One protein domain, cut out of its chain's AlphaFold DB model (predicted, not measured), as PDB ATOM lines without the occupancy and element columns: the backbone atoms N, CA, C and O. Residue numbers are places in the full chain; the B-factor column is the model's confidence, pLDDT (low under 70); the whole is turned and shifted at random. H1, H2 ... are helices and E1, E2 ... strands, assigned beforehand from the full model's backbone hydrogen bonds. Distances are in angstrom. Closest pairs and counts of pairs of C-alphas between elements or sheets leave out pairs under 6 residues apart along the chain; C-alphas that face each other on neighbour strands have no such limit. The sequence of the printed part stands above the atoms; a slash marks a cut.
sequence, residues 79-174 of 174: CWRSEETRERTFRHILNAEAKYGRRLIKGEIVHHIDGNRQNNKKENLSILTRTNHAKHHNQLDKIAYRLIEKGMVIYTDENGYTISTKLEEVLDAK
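AT A GLANCE: This is residues 79 to 174 of the 174 residues of the protein "HNHc domain-containing protein" of Candidatus Woesebacteria bacterium GW2011_GWB1_45_5 (UniProt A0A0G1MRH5). The model is a dumbbell: two small lobes sit at the ends of the long helix H2, whose residues 138 to 143 stand free between them. One lobe has the hairpin E3 and E4 with H1 packed on it and the hairpin E1 and E2 beyond H1; the other has the hairpin E5 and E6, followed by the short helix H3. There are 96 printed residues, with three named helices and six named strands in the order E1 E2 H1 E3 E4 H2 E5 E6 H3, a mixed class with three antiparallel two-stranded sheets. The whole is only just loose, close to extended, with a radius of gyration of the C-alphas of 18.2 A, and spans 54 by 28 by 27 A.

HOW THE PARTS SIT: Start at the hairpin of E1, residues 79 to 82, and E2, residues 87 to 90, where N 79 and O 89 are within hydrogen-bond range at 2.8 A. Next comes H1, residues 91 to 100. In the hairpin of E3, residues 108 to 112, and E4, residues 125 to 129, find N 109 and O 128 at 2.8 A. The closest C-alphas of H1 and E4 are those of Ala 96 and Leu 125, 6.0 A apart. H2, residues 130 to 149, is apart from H1. The hairpin of E5, residues 153 to 156, and E6, residues 160 to 163, has N 154 and O 162 at 2.8 A. The closest C-alphas of H2 and E5 are those of Leu 147 and Val 153, 5.6 A apart. H3, residues 165 to 172, is apart from H2. Every O i to N i+4 pair is within hydrogen-bond range in H1 and H2, and 3 of 4 in H3.

IN THESE COORDINATES: Find C-alpha 79 at (40.659, -35.193, -59.598), where E1 begins. H2 runs 28.9 A from C-alpha 130 at (55.181, -29.192, -42.321); H1 measures 14.4 A. H3 ends at C-alpha 172, (30.080, -4.453, -41.153).

THE WHOLE: The C-alphas farthest apart, of Glu 84 and Lys 150, are 55.5 A apart. The printed part has no cut; the link from E3 to E4, 12 residues, is long. Mean pLDDT of the printed part is 91.0, and residue 174 is under 70.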
ATOM      1  N   CYS A  79      40.668 -35.271 -58.143       87.06
ATOM      2  CA  CYS A  79      40.659 -35.193 -59.598       87.06
ATOM      3  C   CYS A  79      41.671 -36.178 -60.194       87.06
ATOM      4  O   CYS A  79      42.549 -36.693 -59.494       87.06
ATOM      5  N   TRP A  80      41.532 -36.457 -61.487       87.88
ATOM      6  CA  TRP A  80      42.516 -37.232 -62.234       87.88
ATOM      7  C   TRP A  80      43.700 -36.332 -62.587       87.88
ATOM      8  O   TRP A  80      43.515 -35.221 -63.079       87.88
ATOM      9  N   ARG A  81      44.915 -36.804 -62.302       86.94
ATOM     10  CA  ARG A  81      46.158 -36.185 -62.773       86.94
ATOM     11  C   ARG A  81      46.454 -36.598 -64.213       86.94
ATOM     12  O   ARG A  81      46.894 -35.770 -64.997       86.94
ATOM     13  N   SER A  82      46.217 -37.867 -64.531       85.31
ATOM     14  CA  SER A  82      46.259 -38.416 -65.885       85.31
ATOM     15  C   SER A  82      45.105 -39.401 -66.040       85.31
ATOM     16  O   SER A  82      44.898 -40.269 -65.186       85.31
ATOM     17  N   GLU A  83      44.325 -39.226 -67.105       79.44
ATOM     18  CA  GLU A  83      43.216 -40.124 -67.443       79.44
ATOM     19  C   GLU A  83      43.727 -41.490 -67.907       79.44
ATOM     20  O   GLU A  83      43.145 -42.513 -67.551       79.44
ATOM     21  N   GLU A  84      44.860 -41.511 -68.607       80.81
ATOM     22  CA  GLU A  84      45.485 -42.720 -69.145       80.81
ATOM     23  C   GLU A  84      46.019 -43.630 -68.032       80.81
ATOM     24  O   GLU A  84      45.709 -44.819 -67.984       80.81
ATOM     25  N   THR A  85      46.760 -43.067 -67.073       84.44
ATOM     26  CA  THR A  85      47.319 -43.846 -65.954       84.44
ATOM     27  C   THR A  85      46.318 -44.052 -64.818       84.44
ATOM     28  O   THR A  85      46.605 -44.784 -63.868       84.44
ATOM     29  N   ARG A  86      45.148 -43.395 -64.884       82.88
ATOM     30  CA  ARG A  86      44.143 -43.333 -63.808       82.88
ATOM     31  C   ARG A  86      44.766 -42.906 -62.473       82.88
ATOM     32  O   ARG A  86      44.343 -43.333 -61.395       82.88
ATOM     33  N   GLU A  87      45.774 -42.040 -62.527       87.38
ATOM     34  CA  GLU A  87      46.408 -41.482 -61.338       87.38
ATOM     35  C   GLU A  87      45.480 -40.427 -60.721       87.38
ATOM     36  O   GLU A  87      45.134 -39.431 -61.361       87.38
ATOM     37  N   ARG A  88      45.067 -40.628 -59.464       87.88
ATOM     38  CA  ARG A  88      44.264 -39.646 -58.717       87.88
ATOM     39  C   ARG A  88      45.137 -38.743 -57.869       87.88
ATOM     40  O   ARG A  88      46.090 -39.185 -57.238       87.88
ATOM     41  N   THR A  89      44.726 -37.488 -57.775       90.88
ATOM     42  CA  THR A  89      45.311 -36.488 -56.885       90.88
ATOM     43  C   THR A  89      44.222 -35.556 -56.352       90.88
ATOM     44  O   THR A  89      43.037 -35.716 -56.660       90.88
ATOM     45  N   PHE A  90      44.594 -34.576 -55.537       91.81
ATOM     46  CA  PHE A  90      43.676 -33.543 -55.069       91.81
ATOM     47  C   PHE A  90      43.764 -32.285 -55.935       91.81
ATOM     48  O   PHE A  90      44.851 -31.879 -56.345       91.81
ATOM     49  N   ARG A  91      42.624 -31.623 -56.159       92.81
ATOM     50  CA  ARG A  91      42.525 -30.408 -56.981       92.81
ATOM     51  C   ARG A  91      43.468 -29.307 -56.504       92.81
ATOM     52  O   ARG A  91      44.143 -28.683 -57.315       92.81
ATOM     53  N   HIS A  92      43.551 -29.101 -55.191       93.88
ATOM     54  CA  HIS A  92      44.443 -28.099 -54.607       93.88
ATOM     55  C   HIS A  92      45.927 -28.400 -54.868       93.88
ATOM     56  O   HIS A  92      46.709 -27.467 -54.996       93.88
ATOM     57  N   ILE A  93      46.323 -29.675 -54.991       93.75
ATOM     58  CA  ILE A  93      47.703 -30.043 -55.338       93.75
ATOM     59  C   ILE A  93      47.984 -29.624 -56.776       93.75
ATOM     60  O   ILE A  93      48.929 -28.879 -56.990       93.75
ATOM     61  N   LEU A  94      47.138 -30.006 -57.740       94.88
ATOM     62  CA  LEU A  94      47.332 -29.604 -59.140       94.88
ATOM     63  C   LEU A  94      47.358 -28.083 -59.306       94.88
ATOM     64  O   LEU A  94      48.204 -27.551 -60.019       94.88
ATOM     65  N   ASN A  95      46.457 -27.375 -58.624       96.31
ATOM     66  CA  ASN A  95      46.395 -25.919 -58.712       96.31
ATOM     67  C   ASN A  95      47.625 -25.256 -58.075       96.31
ATOM     68  O   ASN A  95      48.127 -24.274 -58.620       96.31
ATOM     69  N   ALA A  96      48.145 -25.805 -56.972       96.06
ATOM     70  CA  ALA A  96      49.402 -25.357 -56.384       96.06
ATOM     71  C   ALA A  96      50.597 -25.664 -57.306       96.06
ATOM     72  O   ALA A  96      51.373 -24.764 -57.605       96.06
ATOM     73  N   GLU A  97      50.719 -26.881 -57.838       96.12
ATOM     74  CA  GLU A  97      51.789 -27.251 -58.782       96.12
ATOM     75  C   GLU A  97      51.783 -26.333 -60.015       96.12
ATOM     76  O   GLU A  97      52.823 -25.806 -60.409       96.12
ATOM     77  N   ALA A  98      50.599 -26.047 -60.565       95.69
ATOM     78  CA  ALA A  98      50.425 -25.131 -61.688       95.69
ATOM     79  C   ALA A  98      50.731 -23.664 -61.345       95.69
ATOM     80  O   ALA A  98      51.086 -22.897 -62.235       95.69
ATOM     81  N   LYS A  99      50.569 -23.243 -60.083       96.88
ATOM     82  CA  LYS A  99      50.959 -21.902 -59.620       96.88
ATOM     83  C   LYS A  99      52.474 -21.753 -59.533       96.88
ATOM     84  O   LYS A  99      53.002 -20.725 -59.934       96.88
ATOM     85  N   TYR A 100      53.156 -22.756 -58.985       95.75
ATOM     86  CA  TYR A 100      54.601 -22.710 -58.744       95.75
ATOM     87  C   TYR A 100      55.432 -23.270 -59.907       95.75
ATOM     88  O   TYR A 100      56.658 -23.243 -59.843       95.75
ATOM     89  N   GLY A 101      54.787 -23.796 -60.954       96.25
ATOM     90  CA  GLY A 101      55.451 -24.336 -62.142       96.25
ATOM     91  C   GLY A 101      56.259 -25.612 -61.883       96.25
ATOM     92  O   GLY A 101      57.129 -25.954 -62.677       96.25
ATOM     93  N   ARG A 102      56.010 -26.316 -60.771       96.44
ATOM     94  CA  ARG A 102      56.728 -27.545 -60.403       96.44
ATOM     95  C   ARG A 102      55.874 -28.475 -59.555       96.44
ATOM     96  O   ARG A 102      54.928 -28.038 -58.906       96.44
ATOM     97  N   ARG A 103      56.261 -29.753 -59.504       94.56
ATOM     98  CA  ARG A 103      55.656 -30.719 -58.576       94.56
ATOM     99  C   ARG A 103      56.034 -30.426 -57.123       94.56
ATOM    100  O   ARG A 103      57.089 -29.840 -56.847       94.56
ATOM    101  N   LEU A 104      55.174 -30.864 -56.205       94.06
ATOM    102  CA  LEU A 104      55.507 -30.892 -54.778       94.06
ATOM    103  C   LEU A 104      56.678 -31.850 -54.542       94.06
ATOM    104  O   LEU A 104      56.698 -32.962 -55.075       94.06
ATOM    105  N   ILE A 105      57.632 -31.436 -53.710       94.56
ATOM    106  CA  ILE A 105      58.734 -32.298 -53.267       94.56
ATOM    107  C   ILE A 105      58.412 -32.962 -51.923       94.56
ATOM    108  O   ILE A 105      57.480 -32.584 -51.207       94.56
ATOM    109  N   LYS A 106      59.190 -33.986 -51.557       93.69
ATOM    110  CA  LYS A 106      58.995 -34.724 -50.303       93.69
ATOM    111  C   LYS A 106      59.066 -33.772 -49.101       93.69
ATOM    112  O   LYS A 106      60.068 -33.098 -48.896       93.69
ATOM    113  N   GLY A 107      58.015 -33.770 -48.282       90.81
ATOM    114  CA  GLY A 107      57.914 -32.937 -47.076       90.81
ATOM    115  C   GLY A 107      57.167 -31.615 -47.269       90.81
ATOM    116  O   GLY A 107      56.864 -30.948 -46.274       90.81
ATOM    117  N   GLU A 108      56.816 -31.270 -48.508       95.50
ATOM    118  CA  GLU A 108      55.924 -30.154 -48.811       95.50
ATOM    119  C   GLU A 108      54.451 -30.548 -48.693       95.50
ATOM    120  O   GLU A 108      54.052 -31.682 -48.959       95.50
ATOM    121  N   ILE A 109      53.635 -29.577 -48.299       93.88
ATOM    122  CA  ILE A 109      52.181 -29.662 -48.219       93.88
ATOM    123  C   ILE A 109      51.561 -28.367 -48.741       93.88
ATOM    124  O   ILE A 109      52.182 -27.305 -48.700       93.88
ATOM    125  N   VAL A 110      50.321 -28.449 -49.218       94.25
ATOM    126  CA  VAL A 110      49.550 -27.271 -49.622       94.25
ATOM    127  C   VAL A 110      48.774 -26.733 -48.424       94.25
ATOM    128  O   VAL A 110      48.127 -27.485 -47.699       94.25
ATOM    129  N   HIS A 111      48.841 -25.423 -48.238       93.56
ATOM    130  CA  HIS A 111      48.117 -24.656 -47.240       93.56
ATOM    131  C   HIS A 111      47.053 -23.792 -47.919       93.56
ATOM    132  O   HIS A 111      47.376 -23.043 -48.843       93.56
ATOM    133  N   HIS A 112      45.810 -23.884 -47.447       93.69
ATOM    134  CA  HIS A 112      44.722 -22.972 -47.807       93.69
ATOM    135  C   HIS A 112      44.787 -21.742 -46.902       93.69
ATOM    136  O   HIS A 112      44.635 -21.874 -45.689       93.69
ATOM    137  N   ILE A 113      45.024 -20.570 -47.493       93.38
ATOM    138  CA  ILE A 113      45.283 -19.315 -46.770       93.38
ATOM    139  C   ILE A 113      44.049 -18.866 -45.978       93.38
ATOM    140  O   ILE A 113      44.170 -18.450 -44.831       93.38
ATOM    141  N   ASP A 114      42.859 -19.000 -46.559       89.31
ATOM    142  CA  ASP A 114      41.581 -18.662 -45.920       89.31
ATOM    143  C   ASP A 114      41.025 -19.760 -44.989       89.31
ATOM    144  O   ASP A 114      39.927 -19.626 -44.451       89.31
ATOM    145  N   GLY A 115      41.736 -20.881 -44.830       85.31
ATOM    146  CA  GLY A 115      41.269 -22.047 -44.074       85.31
ATOM    147  C   GLY A 115      40.136 -22.846 -44.741       85.31
ATOM    148  O   GLY A 115      39.769 -23.918 -44.247       85.31
ATOM    149  N   ASN A 116      39.608 -22.401 -45.885       83.75
ATOM    150  CA  ASN A 116      38.548 -23.080 -46.618       83.75
ATOM    151  C   ASN A 116      39.128 -24.095 -47.614       83.75
ATOM    152  O   ASN A 116      39.559 -23.765 -48.719       83.75
ATOM    153  N   ARG A 117      39.036 -25.382 -47.263       84.88
ATOM    154  CA  ARG A 117      39.536 -26.505 -48.083       84.88
ATOM    155  C   ARG A 117      38.851 -26.664 -49.445       84.88
ATOM    156  O   ARG A 117      39.344 -27.427 -50.274       84.88
ATOM    157  N   GLN A 118      37.713 -26.003 -49.661       84.06
ATOM    158  CA  GLN A 118      36.995 -26.003 -50.938       84.06
ATOM    159  C   GLN A 118      37.428 -24.848 -51.851       84.06
ATOM    160  O   GLN A 118      37.195 -24.903 -53.058       84.06
ATOM    161  N   ASN A 119      38.088 -23.819 -51.311       87.12
ATOM    162  CA  ASN A 119      38.604 -22.713 -52.104       87.12
ATOM    163  C   ASN A 119      39.952 -23.088 -52.737       87.12
ATOM    164  O   ASN A 119      41.028 -22.784 -52.223       87.12
ATOM    165  N   ASN A 120      39.882 -23.766 -53.884       91.19
ATOM    166  CA  ASN A 120      41.048 -24.258 -54.620       91.19
ATOM    167  C   ASN A 120      41.655 -23.220 -55.589       91.19
ATOM    168  O   ASN A 120      42.440 -23.601 -56.458       91.19
ATOM    169  N   LYS A 121      41.300 -21.930 -55.495       93.69
ATOM    170  CA  LYS A 121      41.890 -20.867 -56.331       93.69
ATOM    171  C   LYS A 121      43.401 -20.785 -56.104       93.69
ATOM    172  O   LYS A 121      43.844 -20.866 -54.963       93.69
ATOM    173  N   LYS A 122      44.199 -20.607 -57.163       96.31
ATOM    174  CA  LYS A 122      45.674 -20.610 -57.074       96.31
ATOM    175  C   LYS A 122      46.174 -19.578 -56.056       96.31
ATOM    176  O   LYS A 122      47.088 -19.840 -55.277       96.31
ATOM    177  N   GLU A 123      45.539 -18.417 -56.012       95.62
ATOM    178  CA  GLU A 123      45.880 -17.300 -55.132       95.62
ATOM    179  C   GLU A 123      45.701 -17.672 -53.652       95.62
ATOM    180  O   GLU A 123      46.502 -17.242 -52.830       95.62
ATOM    181  N   ASN A 124      44.741 -18.550 -53.336       94.44
ATOM    182  CA  ASN A 124      44.437 -19.028 -51.983       94.44
ATOM    183  C   ASN A 124      45.344 -20.183 -51.505       94.44
ATOM    184  O   ASN A 124      45.206 -20.660 -50.381       94.44
ATOM    185  N   LEU A 125      46.255 -20.673 -52.351       95.25
ATOM    186  CA  LEU A 125      47.077 -21.848 -52.058       95.25
ATOM    187  C   LEU A 125      48.553 -21.479 -51.912       95.25
ATOM    188  O   LEU A 125      49.121 -20.787 -52.760       95.25
ATOM    189  N   SER A 126      49.200 -21.998 -50.871       95.75
ATOM    190  CA  SER A 126      50.644 -21.864 -50.659       95.75
ATOM    191  C   SER A 126      51.289 -23.223 -50.424       95.75
ATOM    192  O   SER A 126      50.774 -24.023 -49.648       95.75
ATOM    193  N   ILE A 127      52.437 -23.483 -51.049       97.38
ATOM    194  CA  ILE A 127      53.248 -24.670 -50.742       97.38
ATOM    195  C   ILE A 127      54.145 -24.344 -49.545       97.38
ATOM    196  O   ILE A 127      54.841 -23.332 -49.553       97.38
ATOM    197  N   LEU A 128      54.114 -25.181 -48.507       92.94
ATOM    198  CA  LEU A 128      54.885 -25.011 -47.275       92.94
ATOM    199  C   LEU A 128      55.499 -26.338 -46.829       92.94
ATOM    200  O   LEU A 128      54.987 -27.412 -47.129       92.94
ATOM    201  N   THR A 129      56.552 -26.267 -46.018       95.50
ATOM    202  CA  THR A 129      56.981 -27.419 -45.216       95.50
ATOM    203  C   THR A 129      55.998 -27.659 -44.072       95.50
ATOM    204  O   THR A 129      55.292 -26.746 -43.633       95.50
ATOM    205  N   ARG A 130      55.987 -28.877 -43.516       87.50
ATOM    206  CA  ARG A 130      55.181 -29.192 -42.321       87.50
ATOM    207  C   ARG A 130      55.462 -28.241 -41.152       87.50
ATOM    208  O   ARG A 130      54.525 -27.801 -40.490       87.50
ATOM    209  N   THR A 131      56.731 -27.897 -40.936       93.25
ATOM    210  CA  THR A 131      57.158 -26.968 -39.880       93.25
ATOM    211  C   THR A 131      56.595 -25.568 -40.106       93.25
ATOM    212  O   THR A 131      56.039 -24.978 -39.184       93.25
ATOM    213  N   ASN A 132      56.668 -25.050 -41.336       93.06
ATOM    214  CA  ASN A 132      56.136 -23.723 -41.649       93.06
ATOM    215  C   ASN A 132      54.606 -23.687 -41.588       93.06
ATOM    216  O   ASN A 132      54.043 -22.734 -41.067       93.06
ATOM    217  N   HIS A 133      53.929 -24.747 -42.032       93.50
ATOM    218  CA  HIS A 133      52.481 -24.865 -41.882       93.50
ATOM    219  C   HIS A 133      52.056 -24.813 -40.408       93.50
ATOM    220  O   HIS A 133      51.161 -24.050 -40.056       93.50
ATOM    221  N   ALA A 134      52.725 -25.568 -39.529       88.06
ATOM    222  CA  ALA A 134      52.468 -25.506 -38.089       88.06
ATOM    223  C   ALA A 134      52.759 -24.109 -37.516       88.06
ATOM    224  O   ALA A 134      51.967 -23.578 -36.744       88.06
ATOM    225  N   LYS A 135      53.857 -23.475 -37.947       92.06
ATOM    226  CA  LYS A 135      54.195 -22.100 -37.559       92.06
ATOM    227  C   LYS A 135      53.090 -21.107 -37.938       92.06
ATOM    228  O   LYS A 135      52.778 -20.246 -37.124       92.06
ATOM    229  N   HIS A 136      52.505 -21.224 -39.131       91.31
ATOM    230  CA  HIS A 136      51.429 -20.337 -39.584       91.31
ATOM    231  C   HIS A 136      50.148 -20.530 -38.763       91.31
ATOM    232  O   HIS A 136      49.552 -19.544 -38.341       91.31
ATOM    233  N   HIS A 137      49.772 -21.772 -38.437       88.88
ATOM    234  CA  HIS A 137      48.644 -22.022 -37.525       88.88
ATOM    235  C   HIS A 137      48.897 -21.442 -36.133       88.88
ATOM    236  O   HIS A 137      48.053 -20.726 -35.611       88.88
ATOM    237  N   ASN A 138      50.109 -21.597 -35.593       86.75
ATOM    238  CA  ASN A 138      50.470 -20.978 -34.313       86.75
ATOM    239  C   ASN A 138      50.407 -19.439 -34.356       86.75
ATOM    240  O   ASN A 138      50.170 -18.796 -33.334       86.75
ATOM    241  N   GLN A 139      50.675 -18.817 -35.509       91.38
ATOM    242  CA  GLN A 139      50.511 -17.371 -35.679       91.38
ATOM    243  C   GLN A 139      49.029 -16.975 -35.663       91.38
ATOM    244  O   GLN A 139      48.692 -15.987 -35.011       91.38
ATOM    245  N   LEU A 140      48.158 -17.749 -36.318       89.31
ATOM    246  CA  LEU A 140      46.709 -17.541 -36.276       89.31
ATOM    247  C   LEU A 140      46.159 -17.691 -34.854       89.31
ATOM    248  O   LEU A 140      45.411 -16.822 -34.416       89.31
ATOM    249  N   ASP A 141      46.602 -18.700 -34.103       90.38
ATOM    250  CA  ASP A 141      46.186 -18.896 -32.708       90.38
ATOM    251  C   ASP A 141      46.553 -17.685 -31.841       90.38
ATOM    252  O   ASP A 141      45.729 -17.167 -31.093       90.38
ATOM    253  N   LYS A 142      47.772 -17.148 -31.994       94.12
ATOM    254  CA  LYS A 142      48.192 -15.924 -31.288       94.12
ATOM    255  C   LYS A 142      47.317 -14.720 -31.624       94.12
ATOM    256  O   LYS A 142      47.048 -13.904 -30.744       94.12
ATOM    257  N   ILE A 143      46.898 -14.582 -32.881       94.81
ATOM    258  CA  ILE A 143      45.977 -13.517 -33.297       94.81
ATOM    259  C   ILE A 143      44.605 -13.745 -32.657       94.81
ATOM    260  O   ILE A 143      44.051 -12.812 -32.081       94.81
ATOM    261  N   ALA A 144      44.090 -14.976 -32.686       92.56
ATOM    262  CA  ALA A 144      42.814 -15.329 -32.077       92.56
ATOM    263  C   ALA A 144      42.797 -15.023 -30.570       92.56
ATOM    264  O   ALA A 144      41.871 -14.371 -30.094       92.56
ATOM    265  N   TYR A 145      43.853 -15.380 -29.833       93.44
ATOM    266  CA  TYR A 145      43.965 -15.047 -28.411       93.44
ATOM    267  C   TYR A 145      43.973 -13.540 -28.154       93.44
ATOM    268  O   TYR A 145      43.284 -13.077 -27.251       93.44
ATOM    269  N   ARG A 146      44.656 -12.748 -28.989       96.00
ATOM    270  CA  ARG A 146      44.605 -11.280 -28.880       96.00
ATOM    271  C   ARG A 146      43.204 -10.722 -29.126       96.00
ATOM    272  O   ARG A 146      42.809  -9.767 -28.464       96.00
ATOM    273  N   LEU A 147      42.447 -11.294 -30.063       95.38
ATOM    274  CA  LEU A 147      41.053 -10.897 -30.288       95.38
ATOM    275  C   LEU A 147      40.178 -11.235 -29.073       95.38
ATOM    276  O   LEU A 147      39.311 -10.441 -28.711       95.38
ATOM    277  N   ILE A 148      40.439 -12.362 -28.407       94.44
ATOM    278  CA  ILE A 148      39.763 -12.730 -27.156       94.44
ATOM    279  C   ILE A 148      40.108 -11.740 -26.037       94.44
ATOM    280  O   ILE A 148      39.206 -11.209 -25.395       94.44
ATOM    281  N   GLU A 149      41.389 -11.409 -25.849       95.06
ATOM    282  CA  GLU A 149      41.839 -10.420 -24.852       95.06
ATOM    283  C   GLU A 149      41.195  -9.041 -25.051       95.06
ATOM    284  O   GLU A 149      40.906  -8.333 -24.088       95.06
ATOM    285  N   LYS A 150      40.947  -8.645 -26.305       94.94
ATOM    286  CA  LYS A 150      40.262  -7.386 -26.639       94.94
ATOM    287  C   LYS A 150      38.737  -7.471 -26.535       94.94
ATOM    288  O   LYS A 150      38.058  -6.474 -26.784       94.94
ATOM    289  N   GLY A 151      38.196  -8.632 -26.167       93.12
ATOM    290  CA  GLY A 151      36.761  -8.889 -26.104       93.12
ATOM    291  C   GLY A 151      36.083  -8.826 -27.470       93.12
ATOM    292  O   GLY A 151      34.890  -8.551 -27.530       93.12
ATOM    293  N   MET A 152      36.844  -9.023 -28.552       94.12
ATOM    294  CA  MET A 152      36.343  -9.089 -29.927       94.12
ATOM    295  C   MET A 152      35.797 -10.484 -30.255       94.12
ATOM    296  O   MET A 152      34.835 -10.608 -31.011       94.12
ATOM    297  N   VAL A 153      36.388 -11.516 -29.649       94.56
ATOM    298  CA  VAL A 153      35.906 -12.903 -29.646       94.56
ATOM    299  C   VAL A 153      35.588 -13.290 -28.204       94.56
ATOM    300  O   VAL A 153      36.358 -12.986 -27.297       94.56
ATOM    301  N   ILE A 154      34.457 -13.951 -27.985       94.25
ATOM    302  CA  ILE A 154      33.963 -14.338 -26.661       94.25
ATOM    303  C   ILE A 154      33.891 -15.860 -26.604       94.25
ATOM    304  O   ILE A 154      33.510 -16.496 -27.581       94.25
ATOM    305  N   TYR A 155      34.261 -16.451 -25.471       93.94
ATOM    306  CA  TYR A 155      34.075 -17.876 -25.217       93.94
ATOM    307  C   TYR A 155      32.993 -18.092 -24.159       93.94
ATOM    308  O   TYR A 155      32.990 -17.414 -23.133       93.94
ATOM    309  N   THR A 156      32.102 -19.056 -24.391       92.12
ATOM    310  CA  THR A 156      31.131 -19.540 -23.396       92.12
ATOM    311  C   THR A 156      31.106 -21.067 -23.386       92.12
ATOM    312  O   THR A 156      31.253 -21.683 -24.442       92.12
ATOM    313  N   ASP A 157      30.871 -21.691 -22.228       90.44
ATOM    314  CA  ASP A 157      30.794 -23.160 -22.122       90.44
ATOM    315  C   ASP A 157      29.656 -23.755 -22.971       90.44
ATOM    316  O   ASP A 157      29.733 -24.897 -23.427       90.44
ATOM    317  N   GLU A 158      28.600 -22.974 -23.211       87.81
ATOM    318  CA  GLU A 158      27.431 -23.401 -23.979       87.81
ATOM    319  C   GLU A 158      27.657 -23.340 -25.496       87.81
ATOM    320  O   GLU A 158      27.260 -24.261 -26.213       87.81
ATOM    321  N   ASN A 159      28.288 -22.269 -25.995       83.81
ATOM    322  CA  ASN A 159      28.359 -21.973 -27.434       83.81
ATOM    323  C   ASN A 159      29.782 -22.008 -28.014       83.81
ATOM    324  O   ASN A 159      29.954 -21.909 -29.228       83.81
ATOM    325  N   GLY A 160      30.810 -22.170 -27.180       92.69
ATOM    326  CA  GLY A 160      32.205 -22.084 -27.600       92.69
ATOM    327  C   GLY A 160      32.602 -20.648 -27.953       92.69
ATOM    328  O   GLY A 160      32.209 -19.714 -27.257       92.69
ATOM    329  N   TYR A 161      33.398 -20.484 -29.015       91.94
ATOM    330  CA  TYR A 161      33.880 -19.181 -29.486       91.94
ATOM    331  C   TYR A 161      32.857 -18.495 -30.398       91.94
ATOM    332  O   TYR A 161      32.483 -19.046 -31.435       91.94
ATOM    333  N   THR A 162      32.462 -17.273 -30.057       93.25
ATOM    334  CA  THR A 162      31.570 -16.420 -30.848       93.25
ATOM    335  C   THR A 162      32.199 -15.052 -31.099       93.25
ATOM    336  O   THR A 162      33.099 -14.609 -30.383       93.25
ATOM    337  N   ILE A 163      31.745 -14.378 -32.152       92.25
ATOM    338  CA  ILE A 163      32.127 -12.997 -32.458       92.25
ATOM    339  C   ILE A 163      31.334 -12.076 -31.517       92.25
ATOM    340  O   ILE A 163      30.164 -12.328 -31.238       92.25
ATOM    341  N   SER A 164      31.984 -11.052 -30.967       92.06
ATOM    342  CA  SER A 164      31.305 -10.009 -30.185       92.06
ATOM    343  C   SER A 164      30.683  -8.951 -31.097       92.06
ATOM    344  O   SER A 164      31.192  -8.709 -32.191       92.06
ATOM    345  N   THR A 165      29.696  -8.211 -30.593       89.25
ATOM    346  CA  THR A 165      29.114  -7.056 -31.301       89.25
ATOM    347  C   THR A 165      30.170  -6.034 -31.732       89.25
ATOM    348  O   THR A 165      30.107  -5.509 -32.834       89.25
ATOM    349  N   LYS A 166      31.216  -5.825 -30.919       89.44
ATOM    350  CA  LYS A 166      32.344  -4.935 -31.253       89.44
ATOM    351  C   LYS A 166      33.067  -5.351 -32.531       89.44
ATOM    352  O   LYS A 166      33.569  -4.503 -33.259       89.44
ATOM    353  N   LEU A 167      33.213  -6.657 -32.753       90.31
ATOM    354  CA  LEU A 167      33.867  -7.172 -33.951       90.31
ATOM    355  C   LEU A 167      32.893  -7.212 -35.134       90.31
ATOM    356  O   LEU A 167      33.325  -6.929 -36.243       90.31
ATOM    357  N   GLU A 168      31.606  -7.487 -34.907       88.88
ATOM    358  CA  GLU A 168      30.566  -7.367 -35.943       88.88
ATOM    359  C   GLU A 168      30.515  -5.944 -36.513       88.88
ATOM    360  O   GLU A 168      30.654  -5.775 -37.718       88.88
ATOM    361  N   GLU A 169      30.490  -4.915 -35.659       89.94
ATOM    362  CA  GLU A 169      30.525  -3.506 -36.078       89.94
ATOM    363  C   GLU A 169      31.741  -3.175 -36.960       89.94
ATOM    364  O   GLU A 169      31.624  -2.447 -37.940       89.94
ATOM    365  N   VAL A 170      32.918  -3.725 -36.646       89.00
ATOM    366  CA  VAL A 170      34.141  -3.513 -37.441       89.00
ATOM    367  C   VAL A 170      34.088  -4.248 -38.783       89.00
ATOM    368  O   VAL A 170      34.649  -3.768 -39.769       89.00
ATOM    369  N   LEU A 171      33.467  -5.427 -38.821       87.75
ATOM    370  CA  LEU A 171      33.321  -6.217 -40.043       87.75
ATOM    371  C   LEU A 171      32.277  -5.607 -40.986       87.75
ATOM    372  O   LEU A 171      32.509  -5.603 -42.194       87.75
ATOM    373  N   ASP A 172      31.198  -5.061 -40.426       84.25
ATOM    374  CA  ASP A 172      30.080  -4.453 -41.153       84.25
ATOM    375  C   ASP A 172      30.341  -2.988 -41.543       84.25
ATOM    376  O   ASP A 172      29.666  -2.448 -42.415       84.25
ATOM    377  N   ALA A 173      31.350  -2.333 -40.957       76.94
ATOM    378  CA  ALA A 173      31.782  -0.978 -41.321       76.94
ATOM    379  C   ALA A 173      32.503  -0.885 -42.690       76.94
ATOM    380  O   ALA A 173      33.246   0.072 -42.931       76.94
ATOM    381  N   LYS A 174      32.324  -1.870 -43.577       54.22
ATOM    382  CA  LYS A 174      32.965  -1.962 -44.896       54.22
ATOM    383  C   LYS A 174      31.971  -2.061 -46.040       54.22
ATOM    384  O   LYS A 174      31.011  -2.849 -45.932       54.22
TER     385      LYS A 174